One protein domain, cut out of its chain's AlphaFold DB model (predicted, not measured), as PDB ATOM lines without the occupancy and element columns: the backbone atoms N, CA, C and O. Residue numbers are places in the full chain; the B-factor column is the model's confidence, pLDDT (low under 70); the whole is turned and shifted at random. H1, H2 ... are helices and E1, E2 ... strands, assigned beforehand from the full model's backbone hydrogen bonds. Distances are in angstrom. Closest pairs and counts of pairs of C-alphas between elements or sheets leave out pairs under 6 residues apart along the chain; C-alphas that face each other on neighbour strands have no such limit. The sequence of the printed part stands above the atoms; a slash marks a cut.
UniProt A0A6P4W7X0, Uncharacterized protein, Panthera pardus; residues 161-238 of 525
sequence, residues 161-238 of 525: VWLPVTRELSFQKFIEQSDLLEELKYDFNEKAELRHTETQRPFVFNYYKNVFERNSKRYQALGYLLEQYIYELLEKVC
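What this domain is: This is residues 161 to 238 of the 525 residues of an uncharacterized protein of Panthera pardus (UniProt A0A6P4W7X0). One long helix, H2, makes the length of an elongated domain, and the mostly looped residues 161 to 211 run beside it: in them the short helix H1 packs on H2 at residues 225 to 229, and the small hairpin of E1 and E2 lies near H1, with E1 away from H2. From the hairpin the unnamed residues 197 to 211 lead to the first end of H2, which then runs back along the domain. The printed part has 78 residues, with two named helices and two named strands in the order H1, E1, E2, H2; the sheet, E1 - E2, is antiparallel. The class is mostly helix, though under half of the residues, 36 of 78, are in named elements. The whole is compact, with a radius of gyration of the C-alphas of 13.0 A, and the C-alphas span 40 by 22 by 16 A.

How they stand to each other: Go along from Val 161 and you first reach H1, residues 172 to 176. Next look at E1, residues 186 to 188, where the closest C-alphas of the two elements, those of Gln 172 and Asp 187, are 5.3 A apart. Then find E2, residues 194 to 196, which forms a hairpin with E1: the strands are antiparallel, with 141 degrees between their directions. Between them N 187 and O 195 are within hydrogen-bond range at 3.0 A, as are N 195 and O 187 at 2.9 A; C-alphas 186 and 196 face each other at 4.3 A. H1 and E2 are apart. Last comes H2, residues 212 to 236, which touches H1 with residues 225 to 229 alone; the closest C-alphas, those of Phe 174 and Leu 225, are 6.3 A apart. E1 and H2 are apart. In H1 and H2 every O i to N i+4 pair is within hydrogen-bond range.

Where its parts are: Find C-alpha 172 at (90.823, 90.925, 121.486); from there H1 runs 6.1 A to C-alpha 176. E1 begins at C-alpha 186 and measures 7.2 A to C-alpha 188, and E2 measures 7.1 A from C-alpha 194 to C-alpha 196. Look for C-alpha 212 at (77.811, 111.493, 120.442), where H2 begins; it runs 36.0 A to C-alpha 236 at (83.719, 76.052, 122.150).

The domain as a whole: The two C-alphas farthest apart are those of Asn 210 and Cys 238, at 41.0 A. The printed part has no cut. The link from E1 to E2 is tight, the one from H1 to E1 is short, and the one from E2 to H2, 15 residues, is long. Read the B-factor column for pLDDT: its mean over the printed part is 84.1, and residues 161 to 168 and 181 to 182 are under 70.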
ATOM      1  N   VAL A 161      87.704  79.570 138.478       45.88
ATOM      2  CA  VAL A 161      87.977  79.068 137.108       45.88
ATOM      3  C   VAL A 161      86.660  78.718 136.407       45.88
ATOM      4  O   VAL A 161      86.373  77.566 136.090       45.88
ATOM      5  N   TRP A 162      85.803  79.726 136.238       53.94
ATOM      6  CA  TRP A 162      84.446  79.563 135.698       53.94
ATOM      7  C   TRP A 162      84.368  79.667 134.158       53.94
ATOM      8  O   TRP A 162      83.584  78.974 133.504       53.94
ATOM      9  N   LEU A 163      85.244  80.483 133.570       54.72
ATOM     10  CA  LEU A 163      85.583  80.459 132.151       54.72
ATOM     11  C   LEU A 163      87.105  80.345 132.038       54.72
ATOM     12  O   LEU A 163      87.799  81.245 132.513       54.72
ATOM     13  N   PRO A 164      87.653  79.310 131.381       52.25
ATOM     14  CA  PRO A 164      89.008  79.387 130.872       52.25
ATOM     15  C   PRO A 164      88.987  80.319 129.651       52.25
ATOM     16  O   PRO A 164      88.896  79.862 128.512       52.25
ATOM     17  N   VAL A 165      89.059  81.633 129.892       55.00
ATOM     18  CA  VAL A 165      89.409  82.629 128.866       55.00
ATOM     19  C   VAL A 165      90.889  82.421 128.544       55.00
ATOM     20  O   VAL A 165      91.780  83.103 129.043       55.00
ATOM     21  N   THR A 166      91.172  81.357 127.796       58.38
ATOM     22  CA  THR A 166      92.525  81.033 127.355       58.38
ATOM     23  C   THR A 166      92.987  82.080 126.345       58.38
ATOM     24  O   THR A 166      92.180  82.733 125.684       58.38
ATOM     25  N   ARG A 167      94.300  82.158 126.101       60.22
ATOM     26  CA  ARG A 167      94.851  82.916 124.959       60.22
ATOM     27  C   ARG A 167      94.315  82.435 123.598       60.22
ATOM     28  O   ARG A 167      94.530  83.086 122.579       60.22
ATOM     29  N   GLU A 168      93.623  81.299 123.551       64.75
ATOM     30  CA  GLU A 168      92.940  80.804 122.356       64.75
ATOM     31  C   GLU A 168      91.578  81.490 122.150       64.75
ATOM     32  O   GLU A 168      91.255  81.776 120.999       64.75
ATOM     33  N   LEU A 169      90.871  81.854 123.232       78.31
ATOM     34  CA  LEU A 169      89.520  82.447 123.269       78.31
ATOM     35  C   LEU A 169      89.500  83.889 123.836       78.31
ATOM     36  O   LEU A 169      88.596  84.265 124.587       78.31
ATOM     37  N   SER A 170      90.522  84.687 123.516       85.56
ATOM     38  CA  SER A 170      90.570  86.121 123.842       85.56
ATOM     39  C   SER A 170      89.621  86.913 122.938       85.56
ATOM     40  O   SER A 170      89.608  86.719 121.720       85.56
ATOM     41  N   PHE A 171      88.861  87.840 123.526       88.69
ATOM     42  CA  PHE A 171      87.949  88.726 122.797       88.69
ATOM     43  C   PHE A 171      88.703  89.723 121.909       88.69
ATOM     44  O   PHE A 171      88.208  90.097 120.845       88.69
ATOM     45  N   GLN A 172      89.943  90.066 122.280       86.25
ATOM     46  CA  GLN A 172      90.823  90.925 121.486       86.25
ATOM     47  C   GLN A 172      90.994  90.410 120.046       86.25
ATOM     48  O   GLN A 172      91.108  91.216 119.132       86.25
ATOM     49  N   LYS A 173      90.899  89.097 119.800       85.81
ATOM     50  CA  LYS A 173      90.988  88.522 118.444       85.81
ATOM     51  C   LYS A 173      89.861  88.953 117.511       85.81
ATOM     52  O   LYS A 173      90.096  89.112 116.320       85.81
ATOM     53  N   PHE A 174      88.650  89.137 118.034       82.94
ATOM     54  CA  PHE A 174      87.508  89.614 117.249       82.94
ATOM     55  C   PHE A 174      87.681  91.095 116.896       82.94
ATOM     56  O   PHE A 174      87.315  91.518 115.805       82.94
ATOM     57  N   ILE A 175      88.302  91.861 117.797       83.38
ATOM     58  CA  ILE A 175      88.685  93.254 117.565       83.38
ATOM     59  C   ILE A 175      89.825  93.340 116.534       83.38
ATOM     60  O   ILE A 175      89.722  94.127 115.603       83.38
ATOM     61  N   GLU A 176      90.868  92.510 116.646       81.62
ATOM     62  CA  GLU A 176      92.003  92.427 115.704       81.62
ATOM     63  C   GLU A 176      91.604  91.947 114.298       81.62
ATOM     64  O   GLU A 176      92.284  92.261 113.326       81.62
ATOM     65  N   GLN A 177      90.505  91.198 114.181       75.56
ATOM     66  CA  GLN A 177      89.899  90.781 112.908       75.56
ATOM     67  C   GLN A 177      88.943  91.833 112.317       75.56
ATOM     68  O   GLN A 177      88.271  91.555 111.326       75.56
ATOM     69  N   SER A 178      88.880  93.027 112.912       74.00
ATOM     70  CA  SER A 178      88.077  94.162 112.456       74.00
ATOM     71  C   SER A 178      88.933  95.425 112.355       74.00
ATOM     72  O   SER A 178      89.919  95.579 113.075       74.00
ATOM     73  N   ASP A 179      88.506  96.395 111.549       71.06
ATOM     74  CA  ASP A 179      89.202  97.685 111.392       71.06
ATOM     75  C   ASP A 179      89.125  98.610 112.641       71.06
ATOM     76  O   ASP A 179      89.417  99.802 112.570       71.06
ATOM     77  N   LEU A 180      88.720  98.086 113.808       71.88
ATOM     78  CA  LEU A 180      88.415  98.842 115.034       71.88
ATOM     79  C   LEU A 180      89.478  98.718 116.138       71.88
ATOM     80  O   LEU A 180      89.268  99.205 117.254       71.88
ATOM     81  N   LEU A 181      90.620  98.088 115.849       62.84
ATOM     82  CA  LEU A 181      91.690  97.826 116.821       62.84
ATOM     83  C   LEU A 181      92.212  99.097 117.525       62.84
ATOM     84  O   LEU A 181      92.549  99.052 118.710       62.84
ATOM     85  N   GLU A 182      92.217 100.243 116.839       62.56
ATOM     86  CA  GLU A 182      92.608 101.530 117.432       62.56
ATOM     87  C   GLU A 182      91.532 102.144 118.356       62.56
ATOM     88  O   GLU A 182      91.868 102.908 119.262       62.56
ATOM     89  N   GLU A 183      90.247 101.797 118.190       71.94
ATOM     90  CA  GLU A 183      89.136 102.347 118.991       71.94
ATOM     91  C   GLU A 183      88.709 101.461 120.181       71.94
ATOM     92  O   GLU A 183      88.112 101.953 121.153       71.94
ATOM     93  N   LEU A 184      88.985 100.153 120.121       83.12
ATOM     94  CA  LEU A 184      88.435  99.142 121.037       83.12
ATOM     95  C   LEU A 184      89.503  98.251 121.701       83.12
ATOM     96  O   LEU A 184      89.372  97.035 121.727       83.12
ATOM     97  N   LYS A 185      90.511  98.841 122.356       88.56
ATOM     98  CA  LYS A 185      91.517  98.124 123.178       88.56
ATOM     99  C   LYS A 185      90.953  97.449 124.455       88.56
ATOM    100  O   LYS A 185      91.300  97.841 125.570       88.56
ATOM    101  N   TYR A 186      90.078  96.453 124.322       91.31
ATOM    102  CA  TYR A 186      89.402  95.761 125.431       91.31
ATOM    103  C   TYR A 186      89.461  94.233 125.286       91.31
ATOM    104  O   TYR A 186      89.349  93.706 124.187       91.31
ATOM    105  N   ASP A 187      89.573  93.527 126.411       93.00
ATOM    106  CA  ASP A 187      89.448  92.063 126.496       93.00
ATOM    107  C   ASP A 187      88.719  91.679 127.799       93.00
ATOM    108  O   ASP A 187      88.496  92.525 128.677       93.00
ATOM    109  N   PHE A 188      88.334  90.413 127.940       92.44
ATOM    110  CA  PHE A 188      87.803  89.876 129.189       92.44
ATOM    111  C   PHE A 188      88.931  89.388 130.099       92.44
ATOM    112  O   PHE A 188      89.762  88.574 129.709       92.44
ATOM    113  N   ASN A 189      88.946  89.873 131.342       89.62
ATOM    114  CA  ASN A 189      89.898  89.407 132.350       89.62
ATOM    115  C   ASN A 189      89.523  88.012 132.901       89.62
ATOM    116  O   ASN A 189      88.470  87.459 132.591       89.62
ATOM    117  N   GLU A 190      90.353  87.466 133.796       85.75
ATOM    118  CA  GLU A 190      90.142  86.160 134.455       85.75
ATOM    119  C   GLU A 190      88.798  86.035 135.205       85.75
ATOM    120  O   GLU A 190      88.305  84.934 135.434       85.75
ATOM    121  N   LYS A 191      88.175  87.164 135.576       86.50
ATOM    122  CA  LYS A 191      86.854  87.227 136.226       86.50
ATOM    123  C   LYS A 191      85.696  87.319 135.221       86.50
ATOM    124  O   LYS A 191      84.545  87.461 135.629       86.50
ATOM    125  N   ALA A 192      85.998  87.242 133.925       91.25
ATOM    126  CA  ALA A 192      85.090  87.473 132.808       91.25
ATOM    127  C   ALA A 192      84.440  88.873 132.806       91.25
ATOM    128  O   ALA A 192      83.294  89.038 132.377       91.25
ATOM    129  N   GLU A 193      85.177  89.895 133.253       93.06
ATOM    130  CA  GLU A 193      84.805  91.313 133.164       93.06
ATOM    131  C   GLU A 193      85.480  91.975 131.955       93.06
ATOM    132  O   GLU A 193      86.678  91.780 131.744       93.06
ATOM    133  N   LEU A 194      84.756  92.817 131.209       94.44
ATOM    134  CA  LEU A 194      85.335  93.595 130.110       94.44
ATOM    135  C   LEU A 194      86.217  94.730 130.666       94.44
ATOM    136  O   LEU A 194      85.733  95.621 131.379       94.44
ATOM    137  N   ARG A 195      87.515  94.705 130.349       94.50
ATOM    138  CA  ARG A 195      88.519  95.672 130.821       94.50
ATOM    139  C   ARG A 195      89.365  96.184 129.660       94.50
ATOM    140  O   ARG A 195      89.661  95.447 128.723       94.50
ATOM    141  N   HIS A 196      89.774  97.448 129.727       92.69
ATOM    142  CA  HIS A 196      90.753  97.995 128.790       92.69
ATOM    143  C   HIS A 196      92.089  97.266 128.976       92.69
ATOM    144  O   HIS A 196      92.579  97.197 130.100       92.69
ATOM    145  N   THR A 197      92.707  96.776 127.902       89.69
ATOM    146  CA  THR A 197      93.895  95.902 127.968       89.69
ATOM    147  C   THR A 197      95.050  96.551 128.742       89.69
ATOM    148  O   THR A 197      95.492  96.028 129.763       89.69
ATOM    149  N   GLU A 198      95.463  97.747 128.316       89.94
ATOM    150  CA  GLU A 198      96.548  98.530 128.930       89.94
ATOM    151  C   GLU A 198      96.196  99.088 130.322       89.94
ATOM    152  O   GLU A 198      96.979  98.967 131.258       89.94
ATOM    153  N   THR A 199      95.029  99.729 130.479       91.56
ATOM    154  CA  THR A 199      94.714 100.517 131.693       91.56
ATOM    155  C   THR A 199      93.891  99.770 132.746       91.56
ATOM    156  O   THR A 199      93.678 100.305 133.834       91.56
ATOM    157  N   GLN A 200      93.382  98.575 132.425       92.88
ATOM    158  CA  GLN A 200      92.475  97.754 133.245       92.88
ATOM    159  C   GLN A 200      91.196  98.472 133.727       92.88
ATOM    160  O   GLN A 200      90.503  98.012 134.636       92.88
ATOM    161  N   ARG A 201      90.835  99.597 133.096       93.50
ATOM    162  CA  ARG A 201      89.627 100.373 133.415       93.50
ATOM    163  C   ARG A 201      88.365  99.747 132.796       93.50
ATOM    164  O   ARG A 201      88.465  99.064 131.772       93.50
ATOM    165  N   PRO A 202      87.173  99.965 133.389       93.81
ATOM    166  CA  PRO A 202      85.900  99.604 132.763       93.81
ATOM    167  C   PRO A 202      85.675 100.379 131.458       93.81
ATOM    168  O   PRO A 202      86.248 101.451 131.254       93.81
ATOM    169  N   PHE A 203      84.794  99.861 130.601       92.50
ATOM    170  CA  PHE A 203      84.383 100.548 129.379       92.50
ATOM    171  C   PHE A 203      83.741 101.914 129.668       92.50
ATOM    172  O   PHE A 203      82.864 102.047 130.526       92.50
ATOM    173  N   VAL A 204      84.153 102.922 128.895       90.38
ATOM    174  CA  VAL A 204      83.591 104.278 128.905       90.38
ATOM    175  C   VAL A 204      82.858 104.528 127.587       90.38
ATOM    176  O   VAL A 204      83.454 104.414 126.513       90.38
ATOM    177  N   PHE A 205      81.573 104.887 127.683       87.00
ATOM    178  CA  PHE A 205      80.733 105.252 126.536       87.00
ATOM    179  C   PHE A 205      81.114 106.628 125.973       87.00
ATOM    180  O   PHE A 205      81.475 106.729 124.805       87.00
ATOM    181  N   ASN A 206      81.128 107.668 126.816       87.31
ATOM    182  CA  ASN A 206      81.549 109.030 126.456       87.31
ATOM    183  C   ASN A 206      83.083 109.138 126.354       87.31
ATOM    184  O   ASN A 206      83.723 109.818 127.156       87.31
ATOM    185  N   TYR A 207      83.678 108.415 125.404       85.94
ATOM    186  CA  TYR A 207      85.122 108.387 125.173       85.94
ATOM    187  C   TYR A 207      85.580 109.622 124.385       85.94
ATOM    188  O   TYR A 207      86.452 110.367 124.834       85.94
ATOM    189  N   TYR A 208      84.926 109.905 123.257       84.88
ATOM    190  CA  TYR A 208      85.119 111.139 122.502       84.88
ATOM    191  C   TYR A 208      84.255 112.253 123.105       84.88
ATOM    192  O   TYR A 208      83.024 112.164 123.114       84.88
ATOM    193  N   LYS A 209      84.886 113.316 123.619       85.94
ATOM    194  CA  LYS A 209      84.169 114.485 124.158       85.94
ATOM    195  C   LYS A 209      83.324 115.132 123.059       85.94
ATOM    196  O   LYS A 209      83.834 115.408 121.981       85.94
ATOM    197  N   ASN A 210      82.050 115.382 123.352       78.62
ATOM    198  CA  ASN A 210      81.072 116.062 122.492       78.62
ATOM    199  C   ASN A 210      80.766 115.394 121.128       78.62
ATOM    200  O   ASN A 210      79.980 115.944 120.365       78.62
ATOM    201  N   VAL A 211      81.293 114.197 120.832       88.25
ATOM    202  CA  VAL A 211      81.001 113.456 119.585       88.25
ATOM    203  C   VAL A 211      80.096 112.255 119.882       88.25
ATOM    204  O   VAL A 211      80.545 111.109 119.952       88.25
ATOM    205  N   PHE A 212      78.802 112.523 120.092       84.81
ATOM    206  CA  PHE A 212      77.811 111.493 120.442       84.81
ATOM    207  C   PHE A 212      77.730 110.369 119.397       84.81
ATOM    208  O   PHE A 212      77.744 109.197 119.762       84.81
ATOM    209  N   GLU A 213      77.716 110.712 118.106       85.81
ATOM    210  CA  GLU A 213      77.587 109.739 117.015       85.81
ATOM    211  C   GLU A 213      78.730 108.708 117.008       85.81
ATOM    212  O   GLU A 213      78.472 107.506 116.965       85.81
ATOM    213  N   ARG A 214      79.990 109.152 117.140       84.31
ATOM    214  CA  ARG A 214      81.159 108.253 117.184       84.31
ATOM    215  C   ARG A 214      81.157 107.374 118.438       84.31
ATOM    216  O   ARG A 214      81.474 106.194 118.347       84.31
ATOM    217  N   ASN A 215      80.739 107.908 119.590       86.94
ATOM    218  CA  ASN A 215      80.547 107.100 120.804       86.94
ATOM    219  C   ASN A 215      79.446 106.038 120.617       86.94
ATOM    220  O   ASN A 215      79.617 104.900 121.055       86.94
ATOM    221  N   SER A 216      78.350 106.385 119.929       86.31
ATOM    222  CA  SER A 216      77.260 105.462 119.598       86.31
ATOM    223  C   SER A 216      77.731 104.348 118.656       86.31
ATOM    224  O   SER A 216      77.613 103.175 119.008       86.31
ATOM    225  N   LYS A 217      78.367 104.695 117.527       85.62
ATOM    226  CA  LYS A 217      78.938 103.735 116.562       85.62
ATOM    227  C   LYS A 217      79.935 102.781 117.229       85.62
ATOM    228  O   LYS A 217      79.820 101.565 117.092       85.62
ATOM    229  N   ARG A 218      80.837 103.305 118.066       87.62
ATOM    230  CA  ARG A 218      81.792 102.512 118.861       87.62
ATOM    231  C   ARG A 218      81.114 101.556 119.860       87.62
ATOM    232  O   ARG A 218      81.621 100.462 120.096       87.62
ATOM    233  N   TYR A 219      79.973 101.933 120.441       89.00
ATOM    234  CA  TYR A 219      79.189 101.068 121.336       89.00
ATOM    235  C   TYR A 219      78.370 100.005 120.583       89.00
ATOM    236  O   TYR A 219      78.277  98.865 121.039       89.00
ATOM    237  N   GLN A 220      77.815 100.352 119.418       87.50
ATOM    238  CA  GLN A 220      77.120  99.423 118.520       87.50
ATOM    239  C   GLN A 220      78.079  98.345 118.001       87.50
ATOM    240  O   GLN A 220      77.795  97.155 118.136       87.50
ATOM    241  N   ALA A 221      79.254  98.747 117.509       87.88
ATOM    242  CA  ALA A 221      80.277  97.826 117.026       87.88
ATOM    243  C   ALA A 221      80.811  96.902 118.134       87.88
ATOM    244  O   ALA A 221      80.943  95.698 117.921       87.88
ATOM    245  N   LEU A 222      81.024  97.423 119.352       90.38
ATOM    246  CA  LEU A 222      81.328  96.588 120.519       90.38
ATOM    247  C   LEU A 222      80.219  95.551 120.783       90.38
ATOM    248  O   LEU A 222      80.527  94.409 121.103       90.38
ATOM    249  N   GLY A 223      78.944  95.916 120.620       90.44
ATOM    250  CA  GLY A 223      77.815  94.986 120.730       90.44
ATOM    251  C   GLY A 223      77.861  93.845 119.714       90.44
ATOM    252  O   GLY A 223      77.741  92.684 120.100       90.44
ATOM    253  N   TYR A 224      78.109  94.166 118.443       88.38
ATOM    254  CA  TYR A 224      78.258  93.172 117.375       88.38
ATOM    255  C   TYR A 224      79.444  92.222 117.620       88.38
ATOM    256  O   TYR A 224      79.311  91.007 117.484       88.38
ATOM    257  N   LEU A 225      80.598  92.747 118.047       90.75
ATOM    258  CA  LEU A 225      81.756  91.914 118.381       90.75
ATOM    259  C   LEU A 225      81.458  90.994 119.579       90.75
ATOM    260  O   LEU A 225      81.795  89.809 119.545       90.75
ATOM    261  N   LEU A 226      80.784  91.507 120.618       92.94
ATOM    262  CA  LEU A 226      80.362  90.716 121.783       92.94
ATOM    263  C   LEU A 226      79.379  89.596 121.414       92.94
ATOM    264  O   LEU A 226      79.440  88.525 122.016       92.94
ATOM    265  N   GLU A 227      78.505  89.809 120.427       92.62
ATOM    266  CA  GLU A 227      77.634  88.765 119.881       92.62
ATOM    267  C   GLU A 227      78.453  87.607 119.283       92.62
ATOM    268  O   GLU A 227      78.288  86.462 119.709       92.62
ATOM    269  N   GLN A 228      79.372  87.899 118.352       91.62
ATOM    270  CA  GLN A 228      80.174  86.862 117.685       91.62
ATOM    271  C   GLN A 228      81.053  86.089 118.679       91.62
ATOM    272  O   GLN A 228      81.151  84.861 118.612       91.62
ATOM    273  N   TYR A 229      81.631  86.794 119.654       93.88
ATOM    274  CA  TYR A 229      82.403  86.180 120.729       93.88
ATOM    275  C   TYR A 229      81.552  85.257 121.613       93.88
ATOM    276  O   TYR A 229      81.966  84.142 121.931       93.88
ATOM    277  N   ILE A 230      80.332  85.667 121.975       95.75
ATOM    278  CA  ILE A 230      79.434  84.824 122.773       95.75
ATOM    279  C   ILE A 230      79.005  83.577 121.998       95.75
ATOM    280  O   ILE A 230      78.967  82.503 122.596       95.75
ATOM    281  N   TYR A 231      78.778  83.657 120.682       95.62
ATOM    282  CA  TYR A 231      78.557  82.459 119.861       95.62
ATOM    283  C   TYR A 231      79.750  81.496 119.902       95.62
ATOM    284  O   TYR A 231      79.547  80.294 120.093       95.62
ATOM    285  N   GLU A 232      80.985  82.000 119.809       93.94
ATOM    286  CA  GLU A 232      82.177  81.160 119.952       93.94
ATOM    287  C   GLU A 232      82.245  80.504 121.343       93.94
ATOM    288  O   GLU A 232      82.555  79.316 121.440       93.94
ATOM    289  N   LEU A 233      81.903  81.218 122.420       94.69
ATOM    290  CA  LEU A 233      81.845  80.634 123.765       94.69
ATOM    291  C   LEU A 233      80.737  79.570 123.898       94.69
ATOM    292  O   LEU A 233      80.957  78.542 124.545       94.69
ATOM    293  N   LEU A 234      79.570  79.755 123.268       95.88
ATOM    294  CA  LEU A 234      78.505  78.741 123.249       95.88
ATOM    295  C   LEU A 234      78.957  77.446 122.554       95.88
ATOM    296  O   LEU A 234      78.686  76.350 123.052       95.88
ATOM    297  N   GLU A 235      79.689  77.559 121.447       94.75
ATOM    298  CA  GLU A 235      80.174  76.411 120.673       94.75
ATOM    299  C   GLU A 235      81.406  75.761 121.322       94.75
ATOM    300  O   GLU A 235      81.438  74.550 121.565       94.75
ATOM    301  N   LYS A 236      82.425  76.555 121.668       92.12
ATOM    302  CA  LYS A 236      83.719  76.052 122.150       92.12
ATOM    303  C   LYS A 236      83.750  75.765 123.647       92.12
ATOM    304  O   LYS A 236      84.416  74.797 124.024       92.12
ATOM    305  N   VAL A 237      83.034  76.516 124.489       90.06
ATOM    306  CA  VAL A 237      82.989  76.273 125.945       90.06
ATOM    307  C   VAL A 237      81.755  75.466 126.341       90.06
ATOM    308  O   VAL A 237      81.901  74.396 126.927       90.06
ATOM    309  N   CYS A 238      80.548  75.923 125.991       93.00
ATOM    310  CA  CYS A 238      79.307  75.238 126.382       93.00
ATOM    311  C   CYS A 238      78.995  73.974 125.559       93.00
ATOM    312  O   CYS A 238      78.068  73.244 125.914       93.00
TER     313      CYS A 238